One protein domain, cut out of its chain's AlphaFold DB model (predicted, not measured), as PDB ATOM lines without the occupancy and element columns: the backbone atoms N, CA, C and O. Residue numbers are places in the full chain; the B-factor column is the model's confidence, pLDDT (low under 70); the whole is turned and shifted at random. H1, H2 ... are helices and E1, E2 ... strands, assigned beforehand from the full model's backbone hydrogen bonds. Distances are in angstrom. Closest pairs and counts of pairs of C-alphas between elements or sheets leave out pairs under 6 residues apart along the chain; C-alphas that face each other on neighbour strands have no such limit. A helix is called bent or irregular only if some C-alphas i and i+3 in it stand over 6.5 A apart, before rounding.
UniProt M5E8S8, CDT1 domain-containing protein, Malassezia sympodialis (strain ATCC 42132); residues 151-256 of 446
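What this domain is: This is residues 151 to 256 of the 446 residues of the protein "CDT1 domain-containing protein" of Malassezia sympodialis (strain ATCC 42132) (UniProt M5E8S8). A strongly twisted sheet of four strands, curled across its width, makes a long wall, with helix H3 packed on E3. H2 runs away from the sheet directly after E2, grazing it with residues 178 to 181; short H1 only grazes it too, and a long unnamed loop, residues 207 to 225, leads from H3 back to E3. The printed part has 106 residues with three named helices and four named strands, in the order H1, E1, E2, H2, H3, E3, E4; the sheet's order is E1, E2, E4, E3, all antiparallel, and the class is mixed, helices and strands. The whole is compact, with a radius of gyration of the C-alphas of 15.0 A, yet elongated in outline, spanning 44 by 27 by 27 A.

Where its parts are: H1 takes residues 151 to 155, and its first C-alpha stands at (-12.699, 0.416, -9.614). E1 is residues 161 to 163. E2, residues 166 to 177, measures 25.6 A from first to last C-alpha and bends by 63 degrees at residue 169. H2 follows with residues 178 to 189 and a length of 15.7 A; it is neither bent nor irregular, but only just: C-alphas 180 and 183 are 6.4 A apart. H3, residues 195 to 206, is 16.4 A long and begins with C-alpha 195 at (-22.830, -15.482, -4.421). E3, residues 226 to 234, is 23.1 A long and bends by 58 degrees at residue 230. E4, residues 241 to 252, is 33.9 A long and ends with C-alpha 252 at (5.138, -11.330, -7.075).

How they stand to each other: The sheet's edge strands are E1 and E3, and its C-alphas lie up to 5.8 A off their best plane. From edge to edge the strands' lines turn by 49 degrees and the way across the sheet turns by 89 degrees. E1 and E2 form a hairpin, antiparallel at 128 degrees between directions, with N 161 and O 171 within hydrogen-bond range at 2.7 A. E2 and E4 are antiparallel at 147 degrees, with N 172 and O 249 at 2.8 A and N 247 and O 176 at 2.8 A. E3 and E4 form a hairpin at 152 degrees, with N 229 and O 246 at 2.9 A and N 242 and O 233 at 2.8 A. E2, H2, H3 and E3 make a split strand-helix-strand unit, two strands that run the same way with helices between them in the chain and E4 between them in the sheet; its crossover is right-handed. H3 is on the sheet, in two layers with it, and the closest C-alphas of H3 and E3 are those of Trp 205 and Phe 226, 6.3 A apart. The closest C-alphas of H2 and E4 are those of Phe 178 and Trp 245, at 5.4 A. H1 comes closest to E2 at the C-alphas of Ile 152 and Val 175, 7.5 A. H2 and H3 are apart, and H1 and H2 are only just apart, at 8.4 A. In H1 and H3 every O i to N i+4 pair is within hydrogen-bond range; in H2 it is 6 of 8.

The domain as a whole: The two farthest C-alphas, those of Thr 238 and Pro 256, are 49.1 A apart. The printed part has no cut. The link from H3 to E3, with 19 residues, is long; that from E3 to E4 is short, and the others are tight. The mean pLDDT of the printed part is 77.7, and it falls under 70 at residues 164 and 167, 207 to 224 and 253 to 256.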
ATOM      1  N   HIS A 151     -12.551   0.017 -11.013       91.88
ATOM      2  CA  HIS A 151     -12.699   0.416  -9.614       91.88
ATOM      3  C   HIS A 151     -11.449   1.125  -9.105       91.88
ATOM      4  O   HIS A 151     -11.546   2.223  -8.566       91.88
ATOM      5  N   ILE A 152     -10.286   0.525  -9.340       91.06
ATOM      6  CA  ILE A 152      -9.002   1.062  -8.911       91.06
ATOM      7  C   ILE A 152      -8.704   2.390  -9.615       91.06
ATOM      8  O   ILE A 152      -8.302   3.349  -8.963       91.06
ATOM      9  N   ALA A 153      -8.965   2.487 -10.919       87.81
ATOM     10  CA  ALA A 153      -8.756   3.724 -11.670       87.81
ATOM     11  C   ALA A 153      -9.651   4.881 -11.188       87.81
ATOM     12  O   ALA A 153      -9.283   6.044 -11.331       87.81
ATOM     13  N   THR A 154     -10.828   4.580 -10.628       89.50
ATOM     14  CA  THR A 154     -11.818   5.592 -10.219       89.50
ATOM     15  C   THR A 154     -11.780   5.936  -8.733       89.50
ATOM     16  O   THR A 154     -12.053   7.075  -8.370       89.50
ATOM     17  N   HIS A 155     -11.469   4.970  -7.870       87.62
ATOM     18  CA  HIS A 155     -11.499   5.127  -6.411       87.62
ATOM     19  C   HIS A 155     -10.101   5.094  -5.778       87.62
ATOM     20  O   HIS A 155      -9.978   5.357  -4.583       87.62
ATOM     21  N   GLY A 156      -9.068   4.787  -6.566       84.44
ATOM     22  CA  GLY A 156      -7.732   4.471  -6.076       84.44
ATOM     23  C   GLY A 156      -7.623   3.024  -5.593       84.44
ATOM     24  O   GLY A 156      -8.621   2.365  -5.289       84.44
ATOM     25  N   ALA A 157      -6.393   2.522  -5.528       83.25
ATOM     26  CA  ALA A 157      -6.084   1.295  -4.808       83.25
ATOM     27  C   ALA A 157      -5.664   1.641  -3.371       83.25
ATOM     28  O   ALA A 157      -5.030   2.675  -3.155       83.25
ATOM     29  N   PRO A 158      -5.978   0.783  -2.388       84.56
ATOM     30  CA  PRO A 158      -5.302   0.805  -1.098       84.56
ATOM     31  C   PRO A 158      -3.783   0.687  -1.272       84.56
ATOM     32  O   PRO A 158      -3.312   0.080  -2.237       84.56
ATOM     33  N   THR A 159      -3.018   1.240  -0.332       83.75
ATOM     34  CA  THR A 159      -1.556   1.122  -0.357       83.75
ATOM     35  C   THR A 159      -1.147  -0.345  -0.295       83.75
ATOM     36  O   THR A 159      -1.718  -1.143   0.449       83.75
ATOM     37  N   ALA A 160      -0.171  -0.698  -1.123       85.12
ATOM     38  CA  ALA A 160       0.313  -2.057  -1.227       85.12
ATOM     39  C   ALA A 160       1.250  -2.385  -0.051       85.12
ATOM     40  O   ALA A 160       2.147  -1.610   0.275       85.12
ATOM     41  N   GLU A 161       1.046  -3.536   0.578       84.50
ATOM     42  CA  GLU A 161       1.771  -3.994   1.759       84.50
ATOM     43  C   GLU A 161       2.675  -5.183   1.390       84.50
ATOM     44  O   GLU A 161       2.215  -6.119   0.726       84.50
ATOM     45  N   PRO A 162       3.961  -5.187   1.786       81.44
ATOM     46  CA  PRO A 162       4.826  -6.346   1.589       81.44
ATOM     47  C   PRO A 162       4.350  -7.524   2.447       81.44
ATOM     48  O   PRO A 162       3.902  -7.342   3.581       81.44
ATOM     49  N   VAL A 163       4.467  -8.746   1.924       80.38
ATOM     50  CA  VAL A 163       4.141  -9.954   2.691       80.38
ATOM     51  C   VAL A 163       5.251 -10.196   3.727       80.38
ATOM     52  O   VAL A 163       6.419 -10.230   3.341       80.38
ATOM     53  N   PRO A 164       4.930 -10.369   5.026       68.50
ATOM     54  CA  PRO A 164       5.926 -10.416   6.105       68.50
ATOM     55  C   PRO A 164       6.968 -11.542   5.975       68.50
ATOM     56  O   PRO A 164       8.067 -11.393   6.503       68.50
ATOM     57  N   ASP A 165       6.659 -12.603   5.222       70.06
ATOM     58  CA  ASP A 165       7.543 -13.759   5.008       70.06
ATOM     59  C   ASP A 165       8.185 -13.800   3.603       70.06
ATOM     60  O   ASP A 165       9.103 -14.584   3.365       70.06
ATOM     61  N   ASP A 166       7.732 -12.960   2.664       71.75
ATOM     62  CA  ASP A 166       8.220 -12.936   1.279       71.75
ATOM     63  C   ASP A 166       8.275 -11.493   0.759       71.75
ATOM     64  O   ASP A 166       7.291 -10.932   0.276       71.75
ATOM     65  N   THR A 167       9.461 -10.886   0.836       68.56
ATOM     66  CA  THR A 167       9.696  -9.502   0.390       68.56
ATOM     67  C   THR A 167       9.589  -9.328  -1.125       68.56
ATOM     68  O   THR A 167       9.509  -8.196  -1.606       68.56
ATOM     69  N   ALA A 168       9.558 -10.425  -1.891       73.31
ATOM     70  CA  ALA A 168       9.279 -10.404  -3.320       73.31
ATOM     71  C   ALA A 168       7.773 -10.456  -3.618       73.31
ATOM     72  O   ALA A 168       7.391 -10.424  -4.787       73.31
ATOM     73  N   ARG A 169       6.903 -10.519  -2.605       78.94
ATOM     74  CA  ARG A 169       5.449 -10.458  -2.762       78.94
ATOM     75  C   ARG A 169       4.869  -9.222  -2.110       78.94
ATOM     76  O   ARG A 169       5.234  -8.821  -1.008       78.94
ATOM     77  N   VAL A 170       3.892  -8.657  -2.801       83.81
ATOM     78  CA  VAL A 170       3.132  -7.507  -2.338       83.81
ATOM     79  C   VAL A 170       1.649  -7.823  -2.423       83.81
ATOM     80  O   VAL A 170       1.177  -8.431  -3.387       83.81
ATOM     81  N   ARG A 171       0.912  -7.399  -1.399       88.00
ATOM     82  CA  ARG A 171      -0.536  -7.509  -1.300       88.00
ATOM     83  C   ARG A 171      -1.168  -6.130  -1.372       88.00
ATOM     84  O   ARG A 171      -0.711  -5.199  -0.729       88.00
ATOM     85  N   ILE A 172      -2.253  -6.002  -2.118       88.81
ATOM     86  CA  ILE A 172      -3.133  -4.837  -2.080       88.81
ATOM     87  C   ILE A 172      -4.387  -5.279  -1.321       88.81
ATOM     88  O   ILE A 172      -5.250  -5.950  -1.906       88.81
ATOM     89  N   PRO A 173      -4.471  -5.007  -0.007       89.31
ATOM     90  CA  PRO A 173      -5.542  -5.529   0.829       89.31
ATOM     91  C   PRO A 173      -6.880  -4.857   0.516       89.31
ATOM     92  O   PRO A 173      -6.952  -3.652   0.307       89.31
ATOM     93  N   HIS A 174      -7.962  -5.640   0.545       87.75
ATOM     94  CA  HIS A 174      -9.344  -5.144   0.556       87.75
ATOM     95  C   HIS A 174      -9.698  -4.163  -0.580       87.75
ATOM     96  O   HIS A 174     -10.440  -3.204  -0.361       87.75
ATOM     97  N   VAL A 175      -9.217  -4.429  -1.799       90.69
ATOM     98  CA  VAL A 175      -9.422  -3.587  -2.991       90.69
ATOM     99  C   VAL A 175     -10.893  -3.282  -3.232       90.69
ATOM    100  O   VAL A 175     -11.272  -2.136  -3.455       90.69
ATOM    101  N   ILE A 176     -11.741  -4.309  -3.200       92.25
ATOM    102  CA  ILE A 176     -13.175  -4.142  -3.413       92.25
ATOM    103  C   ILE A 176     -13.962  -5.155  -2.593       92.25
ATOM    104  O   ILE A 176     -13.506  -6.261  -2.311       92.25
ATOM    105  N   THR A 177     -15.177  -4.775  -2.218       92.00
ATOM    106  CA  THR A 177     -16.137  -5.652  -1.538       92.00
ATOM    107  C   THR A 177     -17.123  -6.237  -2.543       92.00
ATOM    108  O   THR A 177     -17.427  -5.603  -3.555       92.00
ATOM    109  N   PHE A 178     -17.655  -7.428  -2.279       90.94
ATOM    110  CA  PHE A 178     -18.567  -8.123  -3.184       90.94
ATOM    111  C   PHE A 178     -19.822  -7.292  -3.475       90.94
ATOM    112  O   PHE A 178     -20.236  -7.209  -4.630       90.94
ATOM    113  N   GLN A 179     -20.370  -6.582  -2.482       89.31
ATOM    114  CA  GLN A 179     -21.507  -5.677  -2.697       89.31
ATOM    115  C   GLN A 179     -21.212  -4.551  -3.699       89.31
ATOM    116  O   GLN A 179     -22.111  -4.142  -4.431       89.31
ATOM    117  N   LYS A 180     -19.971  -4.050  -3.746       90.88
ATOM    118  CA  LYS A 180     -19.547  -3.027  -4.717       90.88
ATOM    119  C   LYS A 180     -19.188  -3.632  -6.072       90.88
ATOM    120  O   LYS A 180     -19.515  -3.048  -7.100       90.88
ATOM    121  N   LEU A 181     -18.548  -4.801  -6.068       92.88
ATOM    122  CA  LEU A 181     -18.116  -5.510  -7.270       92.88
ATOM    123  C   LEU A 181     -19.304  -6.002  -8.099       92.88
ATOM    124  O   LEU A 181     -19.313  -5.844  -9.318       92.88
ATOM    125  N   ARG A 182     -20.321  -6.561  -7.439       93.06
ATOM    126  CA  ARG A 182     -21.506  -7.142  -8.075       93.06
ATOM    127  C   ARG A 182     -22.137  -6.239  -9.145       93.06
ATOM    128  O   ARG A 182     -22.147  -6.653 -10.301       93.06
ATOM    129  N   PRO A 183     -22.590  -5.009  -8.841       93.19
ATOM    130  CA  PRO A 183     -23.216  -4.160  -9.851       93.19
ATOM    131  C   PRO A 183     -22.250  -3.730 -10.965       93.19
ATOM    132  O   PRO A 183     -22.700  -3.330 -12.032       93.19
ATOM    133  N   MET A 184     -20.930  -3.770 -10.752       94.19
ATOM    134  CA  MET A 184     -19.957  -3.481 -11.812       94.19
ATOM    135  C   MET A 184     -19.881  -4.638 -12.810       94.19
ATOM    136  O   MET A 184     -20.044  -4.420 -14.007       94.19
ATOM    137  N   VAL A 185     -19.759  -5.867 -12.310       94.44
ATOM    138  CA  VAL A 185     -19.709  -7.082 -13.135       94.44
ATOM    139  C   VAL A 185     -21.022  -7.302 -13.889       94.44
ATOM    140  O   VAL A 185     -21.005  -7.663 -15.069       94.44
ATOM    141  N   GLU A 186     -22.161  -7.039 -13.244       94.19
ATOM    142  CA  GLU A 186     -23.490  -7.179 -13.855       94.19
ATOM    143  C   GLU A 186     -23.691  -6.197 -15.022       94.19
ATOM    144  O   GLU A 186     -24.294  -6.555 -16.033       94.19
ATOM    145  N   ARG A 187     -23.123  -4.983 -14.945       91.38
ATOM    146  CA  ARG A 187     -23.144  -4.026 -16.067       91.38
ATOM    147  C   ARG A 187     -22.298  -4.494 -17.249       91.38
ATOM    148  O   ARG A 187     -22.711  -4.309 -18.389       91.38
ATOM    149  N   THR A 188     -21.147  -5.104 -16.980       89.00
ATOM    150  CA  THR A 188     -20.214  -5.567 -18.017       89.00
ATOM    151  C   THR A 188     -20.730  -6.814 -18.736       89.00
ATOM    152  O   THR A 188     -20.680  -6.894 -19.958       89.00
ATOM    153  N   THR A 189     -21.262  -7.781 -17.987       87.62
ATOM    154  CA  THR A 189     -21.696  -9.083 -18.532       87.62
ATOM    155  C   THR A 189     -23.168  -9.143 -18.917       87.62
ATOM    156  O   THR A 189     -23.565 -10.065 -19.623       87.62
ATOM    157  N   ARG A 190     -23.995  -8.202 -18.440       85.69
ATOM    158  CA  ARG A 190     -25.469  -8.262 -18.503       85.69
ATOM    159  C   ARG A 190     -26.065  -9.543 -17.895       85.69
ATOM    160  O   ARG A 190     -27.203  -9.898 -18.193       85.69
ATOM    161  N   ARG A 191     -25.306 -10.233 -17.039       85.62
ATOM    162  CA  ARG A 191     -25.713 -11.425 -16.283       85.62
ATOM    163  C   ARG A 191     -25.610 -11.135 -14.791       85.62
ATOM    164  O   ARG A 191     -24.868 -10.243 -14.394       85.62
ATOM    165  N   THR A 192     -26.325 -11.893 -13.966       88.38
ATOM    166  CA  THR A 192     -26.274 -11.750 -12.506       88.38
ATOM    167  C   THR A 192     -24.989 -12.354 -11.941       88.38
ATOM    168  O   THR A 192     -24.622 -13.485 -12.268       88.38
ATOM    169  N   LEU A 193     -24.300 -11.614 -11.065       90.44
ATOM    170  CA  LEU A 193     -23.189 -12.164 -10.285       90.44
ATOM    171  C   LEU A 193     -23.727 -12.649  -8.939       90.44
ATOM    172  O   LEU A 193     -23.806 -11.900  -7.963       90.44
ATOM    173  N   ASP A 194     -24.084 -13.928  -8.898       88.44
ATOM    174  CA  ASP A 194     -24.585 -14.564  -7.686       88.44
ATOM    175  C   ASP A 194     -23.455 -14.971  -6.739       88.44
ATOM    176  O   ASP A 194     -22.326 -15.264  -7.148       88.44
ATOM    177  N   ALA A 195     -23.779 -15.056  -5.446       85.81
ATOM    178  CA  ALA A 195     -22.830 -15.482  -4.421       85.81
ATOM    179  C   ALA A 195     -22.265 -16.887  -4.697       85.81
ATOM    180  O   ALA A 195     -21.087 -17.134  -4.456       85.81
ATOM    181  N   ALA A 196     -23.075 -17.801  -5.243       85.50
ATOM    182  CA  ALA A 196     -22.626 -19.143  -5.613       85.50
ATOM    183  C   ALA A 196     -21.574 -19.111  -6.737       85.50
ATOM    184  O   ALA A 196     -20.543 -19.775  -6.634       85.50
ATOM    185  N   SER A 197     -21.792 -18.301  -7.776       88.56
ATOM    186  CA  SER A 197     -20.838 -18.125  -8.876       88.56
ATOM    187  C   SER A 197     -19.543 -17.471  -8.397       88.56
ATOM    188  O   SER A 197     -18.456 -17.926  -8.749       88.56
ATOM    189  N   PHE A 198     -19.638 -16.475  -7.513       89.25
ATOM    190  CA  PHE A 198     -18.468 -15.863  -6.882       89.25
ATOM    191  C   PHE A 198     -17.687 -16.855  -6.007       89.25
ATOM    192  O   PHE A 198     -16.461 -16.890  -6.070       89.25
ATOM    193  N   ARG A 199     -18.372 -17.727  -5.254       85.19
ATOM    194  CA  ARG A 199     -17.730 -18.816  -4.495       85.19
ATOM    195  C   ARG A 199     -16.981 -19.786  -5.408       85.19
ATOM    196  O   ARG A 199     -15.851 -20.151  -5.097       85.19
ATOM    197  N   ARG A 200     -17.578 -20.179  -6.539       87.19
ATOM    198  CA  ARG A 200     -16.918 -21.039  -7.539       87.19
ATOM    199  C   ARG A 200     -15.667 -20.370  -8.107       87.19
ATOM    200  O   ARG A 200     -14.632 -21.020  -8.202       87.19
ATOM    201  N   LEU A 201     -15.731 -19.075  -8.414       89.38
ATOM    202  CA  LEU A 201     -14.569 -18.301  -8.857       89.38
ATOM    203  C   LEU A 201     -13.464 -18.257  -7.799       89.38
ATOM    204  O   LEU A 201     -12.326 -18.609  -8.099       89.38
ATOM    205  N   ALA A 202     -13.804 -17.916  -6.556       86.88
ATOM    206  CA  ALA A 202     -12.858 -17.901  -5.442       86.88
ATOM    207  C   ALA A 202     -12.189 -19.270  -5.228       86.88
ATOM    208  O   ALA A 202     -10.987 -19.354  -4.963       86.88
ATOM    209  N   TRP A 203     -12.947 -20.357  -5.401       84.94
ATOM    210  CA  TRP A 203     -12.406 -21.710  -5.356       84.94
ATOM    211  C   TRP A 203     -11.415 -21.976  -6.501       84.94
ATOM    212  O   TRP A 203     -10.307 -22.453  -6.252       84.94
ATOM    213  N   ILE A 204     -11.762 -21.604  -7.740       86.75
ATOM    214  CA  ILE A 204     -10.866 -21.756  -8.898       86.75
ATOM    215  C   ILE A 204      -9.580 -20.956  -8.684       86.75
ATOM    216  O   ILE A 204      -8.502 -21.440  -9.022       86.75
ATOM    217  N   TRP A 205      -9.670 -19.753  -8.113       86.56
ATOM    218  CA  TRP A 205      -8.516 -18.891  -7.868       86.56
ATOM    219  C   TRP A 205      -7.556 -19.450  -6.819       86.56
ATOM    220  O   TRP A 205      -6.343 -19.314  -6.979       86.56
ATOM    221  N   SER A 206      -8.081 -20.104  -5.784       76.06
ATOM    222  CA  SER A 206      -7.303 -20.605  -4.646       76.06
ATOM    223  C   SER A 206      -6.533 -21.899  -4.909       76.06
ATOM    224  O   SER A 206      -5.472 -22.088  -4.327       76.06
ATOM    225  N   HIS A 207      -6.996 -22.766  -5.812       65.81
ATOM    226  CA  HIS A 207      -6.429 -24.113  -5.992       65.81
ATOM    227  C   HIS A 207      -5.521 -24.221  -7.231       65.81
ATOM    228  O   HIS A 207      -5.707 -25.064  -8.108       65.81
ATOM    229  N   ALA A 208      -4.540 -23.328  -7.321       55.81
ATOM    230  CA  ALA A 208      -3.569 -23.278  -8.410       55.81
ATOM    231  C   ALA A 208      -2.489 -24.366  -8.312       55.81
ATOM    232  O   ALA A 208      -1.740 -24.363  -7.336       55.81
ATOM    233  N   PRO A 209      -2.311 -25.249  -9.311       45.81
ATOM    234  CA  PRO A 209      -1.154 -26.138  -9.325       45.81
ATOM    235  C   PRO A 209       0.121 -25.331  -9.616       45.81
ATOM    236  O   PRO A 209       0.157 -24.561 -10.572       45.81
ATOM    237  N   GLY A 210       1.162 -25.514  -8.799       44.38
ATOM    238  CA  GLY A 210       2.445 -24.809  -8.933       44.38
ATOM    239  C   GLY A 210       2.575 -23.527  -8.105       44.38
ATOM    240  O   GLY A 210       3.640 -22.916  -8.111       44.38
ATOM    241  N   VAL A 211       1.540 -23.138  -7.356       44.75
ATOM    242  CA  VAL A 211       1.711 -22.181  -6.258       44.75
ATOM    243  C   VAL A 211       2.060 -22.989  -5.014       44.75
ATOM    244  O   VAL A 211       1.282 -23.875  -4.656       44.75
ATOM    245  N   PRO A 212       3.222 -22.753  -4.378       42.50
ATOM    246  CA  PRO A 212       3.533 -23.425  -3.132       42.50
ATOM    247  C   PRO A 212       2.432 -23.097  -2.123       42.50
ATOM    248  O   PRO A 212       2.170 -21.931  -1.836       42.50
ATOM    249  N   THR A 213       1.800 -24.135  -1.580       49.69
ATOM    250  CA  THR A 213       0.903 -24.084  -0.411       49.69
ATOM    251  C   THR A 213       1.633 -23.691   0.882       49.69
ATOM    252  O   THR A 213       1.079 -23.824   1.970       49.69
ATOM    253  N   ASP A 214       2.862 -23.188   0.777       40.41
ATOM    254  CA  ASP A 214       3.679 -22.741   1.893       40.41
ATOM    255  C   ASP A 214       3.302 -21.303   2.257       40.41
ATOM    256  O   ASP A 214       4.040 -20.359   2.008       40.41
ATOM    257  N   THR A 215       2.117 -21.120   2.834       41.94
ATOM    258  CA  THR A 215       1.890 -20.013   3.772       41.94
ATOM    259  C   THR A 215       1.054 -20.521   4.936       41.94
ATOM    260  O   THR A 215      -0.101 -20.925   4.821       41.94
ATOM    261  N   THR A 216       1.704 -20.537   6.089       40.84
ATOM    262  CA  THR A 216       1.301 -21.082   7.383       40.84
ATOM    263  C   THR A 216       0.205 -20.238   8.053       40.84
ATOM    264  O   THR A 216       0.329 -19.834   9.206       40.84
ATOM    265  N   GLY A 217      -0.886 -19.937   7.343       34.41
ATOM    266  CA  GLY A 217      -1.981 -19.100   7.834       34.41
ATOM    267  C   GLY A 217      -3.334 -19.578   7.318       34.41
ATOM    268  O   GLY A 217      -3.613 -19.521   6.128       34.41
ATOM    269  N   ALA A 218      -4.203 -20.017   8.229       37.75
ATOM    270  CA  ALA A 218      -5.509 -20.642   7.980       37.75
ATOM    271  C   ALA A 218      -6.584 -19.758   7.284       37.75
ATOM    272  O   ALA A 218      -7.776 -20.038   7.412       37.75
ATOM    273  N   TYR A 219      -6.198 -18.700   6.560       36.38
ATOM    274  CA  TYR A 219      -7.113 -17.730   5.941       36.38
ATOM    275  C   TYR A 219      -6.732 -17.273   4.520       36.38
ATOM    276  O   TYR A 219      -7.538 -16.584   3.896       36.38
ATOM    277  N   ASP A 220      -5.587 -17.696   3.971       36.81
ATOM    278  CA  ASP A 220      -5.093 -17.218   2.673       36.81
ATOM    279  C   ASP A 220      -5.220 -18.299   1.589       36.81
ATOM    280  O   ASP A 220      -4.281 -19.006   1.239       36.81
ATOM    281  N   ALA A 221      -6.428 -18.445   1.048       37.22
ATOM    282  CA  ALA A 221      -6.680 -19.282  -0.120       37.22
ATOM    283  C   ALA A 221      -6.533 -18.427  -1.399       37.22
ATOM    284  O   ALA A 221      -7.435 -17.649  -1.716       37.22
ATOM    285  N   GLY A 222      -5.426 -18.557  -2.145       42.56
ATOM    286  CA  GLY A 222      -5.194 -17.788  -3.380       42.56
ATOM    287  C   GLY A 222      -3.932 -18.195  -4.143       42.56
ATOM    288  O   GLY A 222      -2.835 -18.114  -3.611       42.56
ATOM    289  N   GLY A 223      -4.072 -18.601  -5.409       57.34
ATOM    290  CA  GLY A 223      -2.962 -19.050  -6.259       57.34
ATOM    291  C   GLY A 223      -2.943 -18.435  -7.668       57.34
ATOM    292  O   GLY A 223      -2.352 -18.984  -8.594       57.34
ATOM    293  N   MET A 224      -3.617 -17.303  -7.866       67.38
ATOM    294  CA  MET A 224      -3.497 -16.463  -9.077       67.38
ATOM    295  C   MET A 224      -3.475 -14.974  -8.732       67.38
ATOM    296  O   MET A 224      -3.909 -14.138  -9.519       67.38
ATOM    297  N   GLY A 225      -3.053 -14.657  -7.509       74.88
ATOM    298  CA  GLY A 225      -3.044 -13.290  -7.015       74.88
ATOM    299  C   GLY A 225      -4.395 -12.749  -6.557       74.88
ATOM    300  O   GLY A 225      -4.513 -11.555  -6.328       74.88
ATOM    301  N   PHE A 226      -5.408 -13.603  -6.387       86.62
ATOM    302  CA  PHE A 226      -6.679 -13.244  -5.754       86.62
ATOM    303  C   PHE A 226      -6.804 -13.911  -4.391       86.62
ATOM    304  O   PHE A 226      -6.697 -15.133  -4.295       86.62
ATOM    305  N   LEU A 227      -7.114 -13.119  -3.370       85.44
ATOM    306  CA  LEU A 227      -7.406 -13.569  -2.015       85.44
ATOM    307  C   LEU A 227      -8.786 -13.057  -1.609       85.44
ATOM    308  O   LEU A 227      -9.090 -11.874  -1.761       85.44
ATOM    309  N   VAL A 228      -9.639 -13.938  -1.090       86.94
ATOM    310  CA  VAL A 228     -10.986 -13.565  -0.637       86.94
ATOM    311  C   VAL A 228     -11.048 -13.647   0.881       86.94
ATOM    312  O   VAL A 228     -10.965 -14.728   1.455       86.94
ATOM    313  N   SER A 229     -11.237 -12.503   1.534       84.94
ATOM    314  CA  SER A 229     -11.347 -12.396   2.993       84.94
ATOM    315  C   SER A 229     -12.713 -11.851   3.407       84.94
ATOM    316  O   SER A 229     -13.359 -11.111   2.664       84.94
ATOM    317  N   CYS A 230     -13.195 -12.221   4.593       85.62
ATOM    318  CA  CYS A 230     -14.473 -11.727   5.104       85.62
ATOM    319  C   CYS A 230     -14.261 -10.471   5.958       85.62
ATOM    320  O   CYS A 230     -13.527 -10.501   6.942       85.62
ATOM    321  N   VAL A 231     -14.939  -9.378   5.606       85.94
ATOM    322  CA  VAL A 231     -14.800  -8.068   6.252       85.94
ATOM    323  C   VAL A 231     -16.155  -7.588   6.759       85.94
ATOM    324  O   VAL A 231     -17.205  -7.868   6.182       85.94
ATOM    325  N   ARG A 232     -16.154  -6.846   7.869       86.94
ATOM    326  CA  ARG A 232     -17.364  -6.202   8.395       86.94
ATOM    327  C   ARG A 232     -17.560  -4.856   7.708       86.94
ATOM    328  O   ARG A 232     -16.763  -3.946   7.904       86.94
ATOM    329  N   THR A 233     -18.644  -4.714   6.961       83.31
ATOM    330  CA  THR A 233     -19.004  -3.486   6.242       83.31
ATOM    331  C   THR A 233     -20.348  -2.950   6.730       83.31
ATOM    332  O   THR A 233     -21.120  -3.640   7.400       83.31
ATOM    333  N   LEU A 234     -20.631  -1.677   6.455       82.69
ATOM    334  CA  LEU A 234     -21.960  -1.107   6.666       82.69
ATOM    335  C   LEU A 234     -22.774  -1.298   5.391       82.69
ATOM    336  O   LEU A 234     -22.404  -0.779   4.341       82.69
ATOM    337  N   HIS A 235     -23.893  -2.005   5.494       77.75
ATOM    338  CA  HIS A 235     -24.790  -2.202   4.367       77.75
ATOM    339  C   HIS A 235     -25.319  -0.841   3.871       77.75
ATOM    340  O   HIS A 235     -25.818  -0.058   4.691       77.75
ATOM    341  N   PRO A 236     -25.285  -0.552   2.555       72.69
ATOM    342  CA  PRO A 236     -25.605   0.776   2.027       72.69
ATOM    343  C   PRO A 236     -27.050   1.201   2.313       72.69
ATOM    344  O   PRO A 236     -27.284   2.325   2.742       72.69
ATOM    345  N   THR A 237     -28.017   0.291   2.149       78.19
ATOM    346  CA  THR A 237     -29.444   0.604   2.361       78.19
ATOM    347  C   THR A 237     -29.887   0.539   3.824       78.19
ATOM    348  O   THR A 237     -30.632   1.398   4.277       78.19
ATOM    349  N   THR A 238     -29.432  -0.455   4.595       80.88
ATOM    350  CA  THR A 238     -29.915  -0.656   5.972       80.88
ATOM    351  C   THR A 238     -29.068   0.045   7.032       80.88
ATOM    352  O   THR A 238     -29.465   0.062   8.196       80.88
ATOM    353  N   ARG A 239     -27.891   0.587   6.666       82.00
ATOM    354  CA  ARG A 239     -26.882   1.179   7.573       82.00
ATOM    355  C   ARG A 239     -26.488   0.270   8.747       82.00
ATOM    356  O   ARG A 239     -25.912   0.722   9.733       82.00
ATOM    357  N   ARG A 240     -26.774  -1.031   8.651       83.75
ATOM    358  CA  ARG A 240     -26.414  -2.036   9.654       83.75
ATOM    359  C   ARG A 240     -25.062  -2.645   9.316       83.75
ATOM    360  O   ARG A 240     -24.714  -2.791   8.150       83.75
ATOM    361  N   ARG A 241     -24.316  -3.034  10.354       84.62
ATOM    362  CA  ARG A 241     -23.061  -3.778  10.195       84.62
ATOM    363  C   ARG A 241     -23.368  -5.190   9.696       84.62
ATOM    364  O   ARG A 241     -23.980  -5.974  10.424       84.62
ATOM    365  N   THR A 242     -22.930  -5.498   8.486       84.69
ATOM    366  CA  THR A 242     -23.036  -6.803   7.828       84.69
ATOM    367  C   THR A 242     -21.647  -7.367   7.558       84.69
ATOM    368  O   THR A 242     -20.660  -6.637   7.545       84.69
ATOM    369  N   LEU A 243     -21.558  -8.683   7.399       85.50
ATOM    370  CA  LEU A 243     -20.352  -9.325   6.888       85.50
ATOM    371  C   LEU A 243     -20.441  -9.348   5.364       85.50
ATOM    372  O   LEU A 243     -21.496  -9.670   4.821       85.50
ATOM    373  N   ASP A 244     -19.349  -8.997   4.707       87.88
ATOM    374  CA  ASP A 244     -19.211  -8.995   3.257       87.88
ATOM    375  C   ASP A 244     -17.897  -9.684   2.871       87.88
ATOM    376  O   ASP A 244     -16.989  -9.829   3.697       87.88
ATOM    377  N   TRP A 245     -17.794 -10.137   1.629       88.88
ATOM    378  CA  TRP A 245     -16.544 -10.663   1.090       88.88
ATOM    379  C   TRP A 245     -15.748  -9.522   0.472       88.88
ATOM    380  O   TRP A 245     -16.304  -8.682  -0.229       88.88
ATOM    381  N   SER A 246     -14.449  -9.481   0.723       90.06
ATOM    382  CA  SER A 246     -13.530  -8.526   0.119       90.06
ATOM    383  C   SER A 246     -12.453  -9.253  -0.663       90.06
ATOM    384  O   SER A 246     -12.020 -10.340  -0.273       90.06
ATOM    385  N   LEU A 247     -12.052  -8.645  -1.769       90.88
ATOM    386  CA  LEU A 247     -11.050  -9.163  -2.675       90.88
ATOM    387  C   LEU A 247      -9.749  -8.390  -2.457       90.88
ATOM    388  O   LEU A 247      -9.713  -7.166  -2.561       90.88
ATOM    389  N   THR A 248      -8.705  -9.131  -2.124       89.25
ATOM    390  CA  THR A 248      -7.324  -8.684  -1.961       89.25
ATOM    391  C   THR A 248      -6.529  -9.182  -3.163       89.25
ATOM    392  O   THR A 248      -6.752 -10.304  -3.626       89.25
ATOM    393  N   LEU A 249      -5.616  -8.356  -3.665       89.19
ATOM    394  CA  LEU A 249      -4.708  -8.743  -4.742       89.19
ATOM    395  C   LEU A 249      -3.353  -9.124  -4.155       89.19
ATOM    396  O   LEU A 249      -2.870  -8.437  -3.266       89.19
ATOM    397  N   GLU A 250      -2.733 -10.186  -4.644       85.88
ATOM    398  CA  GLU A 250      -1.362 -10.579  -4.312       85.88
ATOM    399  C   GLU A 250      -0.561 -10.701  -5.609       85.88
ATOM    400  O   GLU A 250      -1.023 -11.292  -6.581       85.88
ATOM    401  N   MET A 251       0.643 -10.142  -5.654       81.56
ATOM    402  CA  MET A 251       1.504 -10.226  -6.830       81.56
ATOM    403  C   MET A 251       2.963 -10.400  -6.434       81.56
ATOM    404  O   MET A 251       3.431  -9.828  -5.449       81.56
ATOM    405  N   SER A 252       3.693 -11.186  -7.223       77.31
ATOM    406  CA  SER A 252       5.138 -11.330  -7.075       77.31
ATOM    407  C   SER A 252       5.852 -10.232  -7.857       77.31
ATOM    408  O   SER A 252       5.810 -10.197  -9.088       77.31
ATOM    409  N   LEU A 253       6.561  -9.369  -7.144       69.94
ATOM    410  CA  LEU A 253       7.536  -8.439  -7.685       69.94
ATOM    411  C   LEU A 253       8.798  -9.221  -8.062       69.94
ATOM    412  O   LEU A 253       9.801  -9.204  -7.348       69.94
ATOM    413  N   ARG A 254       8.782  -9.932  -9.194       59.09
ATOM    414  CA  ARG A 254      10.044 -10.385  -9.789       59.09
ATOM    415  C   ARG A 254      10.800  -9.142 -10.242       59.09
ATOM    416  O   ARG A 254      10.583  -8.650 -11.346       59.09
ATOM    417  N   ARG A 255      11.675  -8.609  -9.383       53.06
ATOM    418  CA  ARG A 255      12.702  -7.676  -9.846       53.06
ATOM    419  C   ARG A 255      13.484  -8.407 -10.934       53.06
ATOM    420  O   ARG A 255      13.883  -9.552 -10.698       53.06
ATOM    421  N   PRO A 256      13.712  -7.788 -12.104       43.50
ATOM    422  CA  PRO A 256      14.764  -8.266 -12.982       43.50
ATOM    423  C   PRO A 256      16.020  -8.459 -12.119       43.50
ATOM    424  O   PRO A 256      16.256  -7.619 -11.237       43.50
TER     425      PRO A 256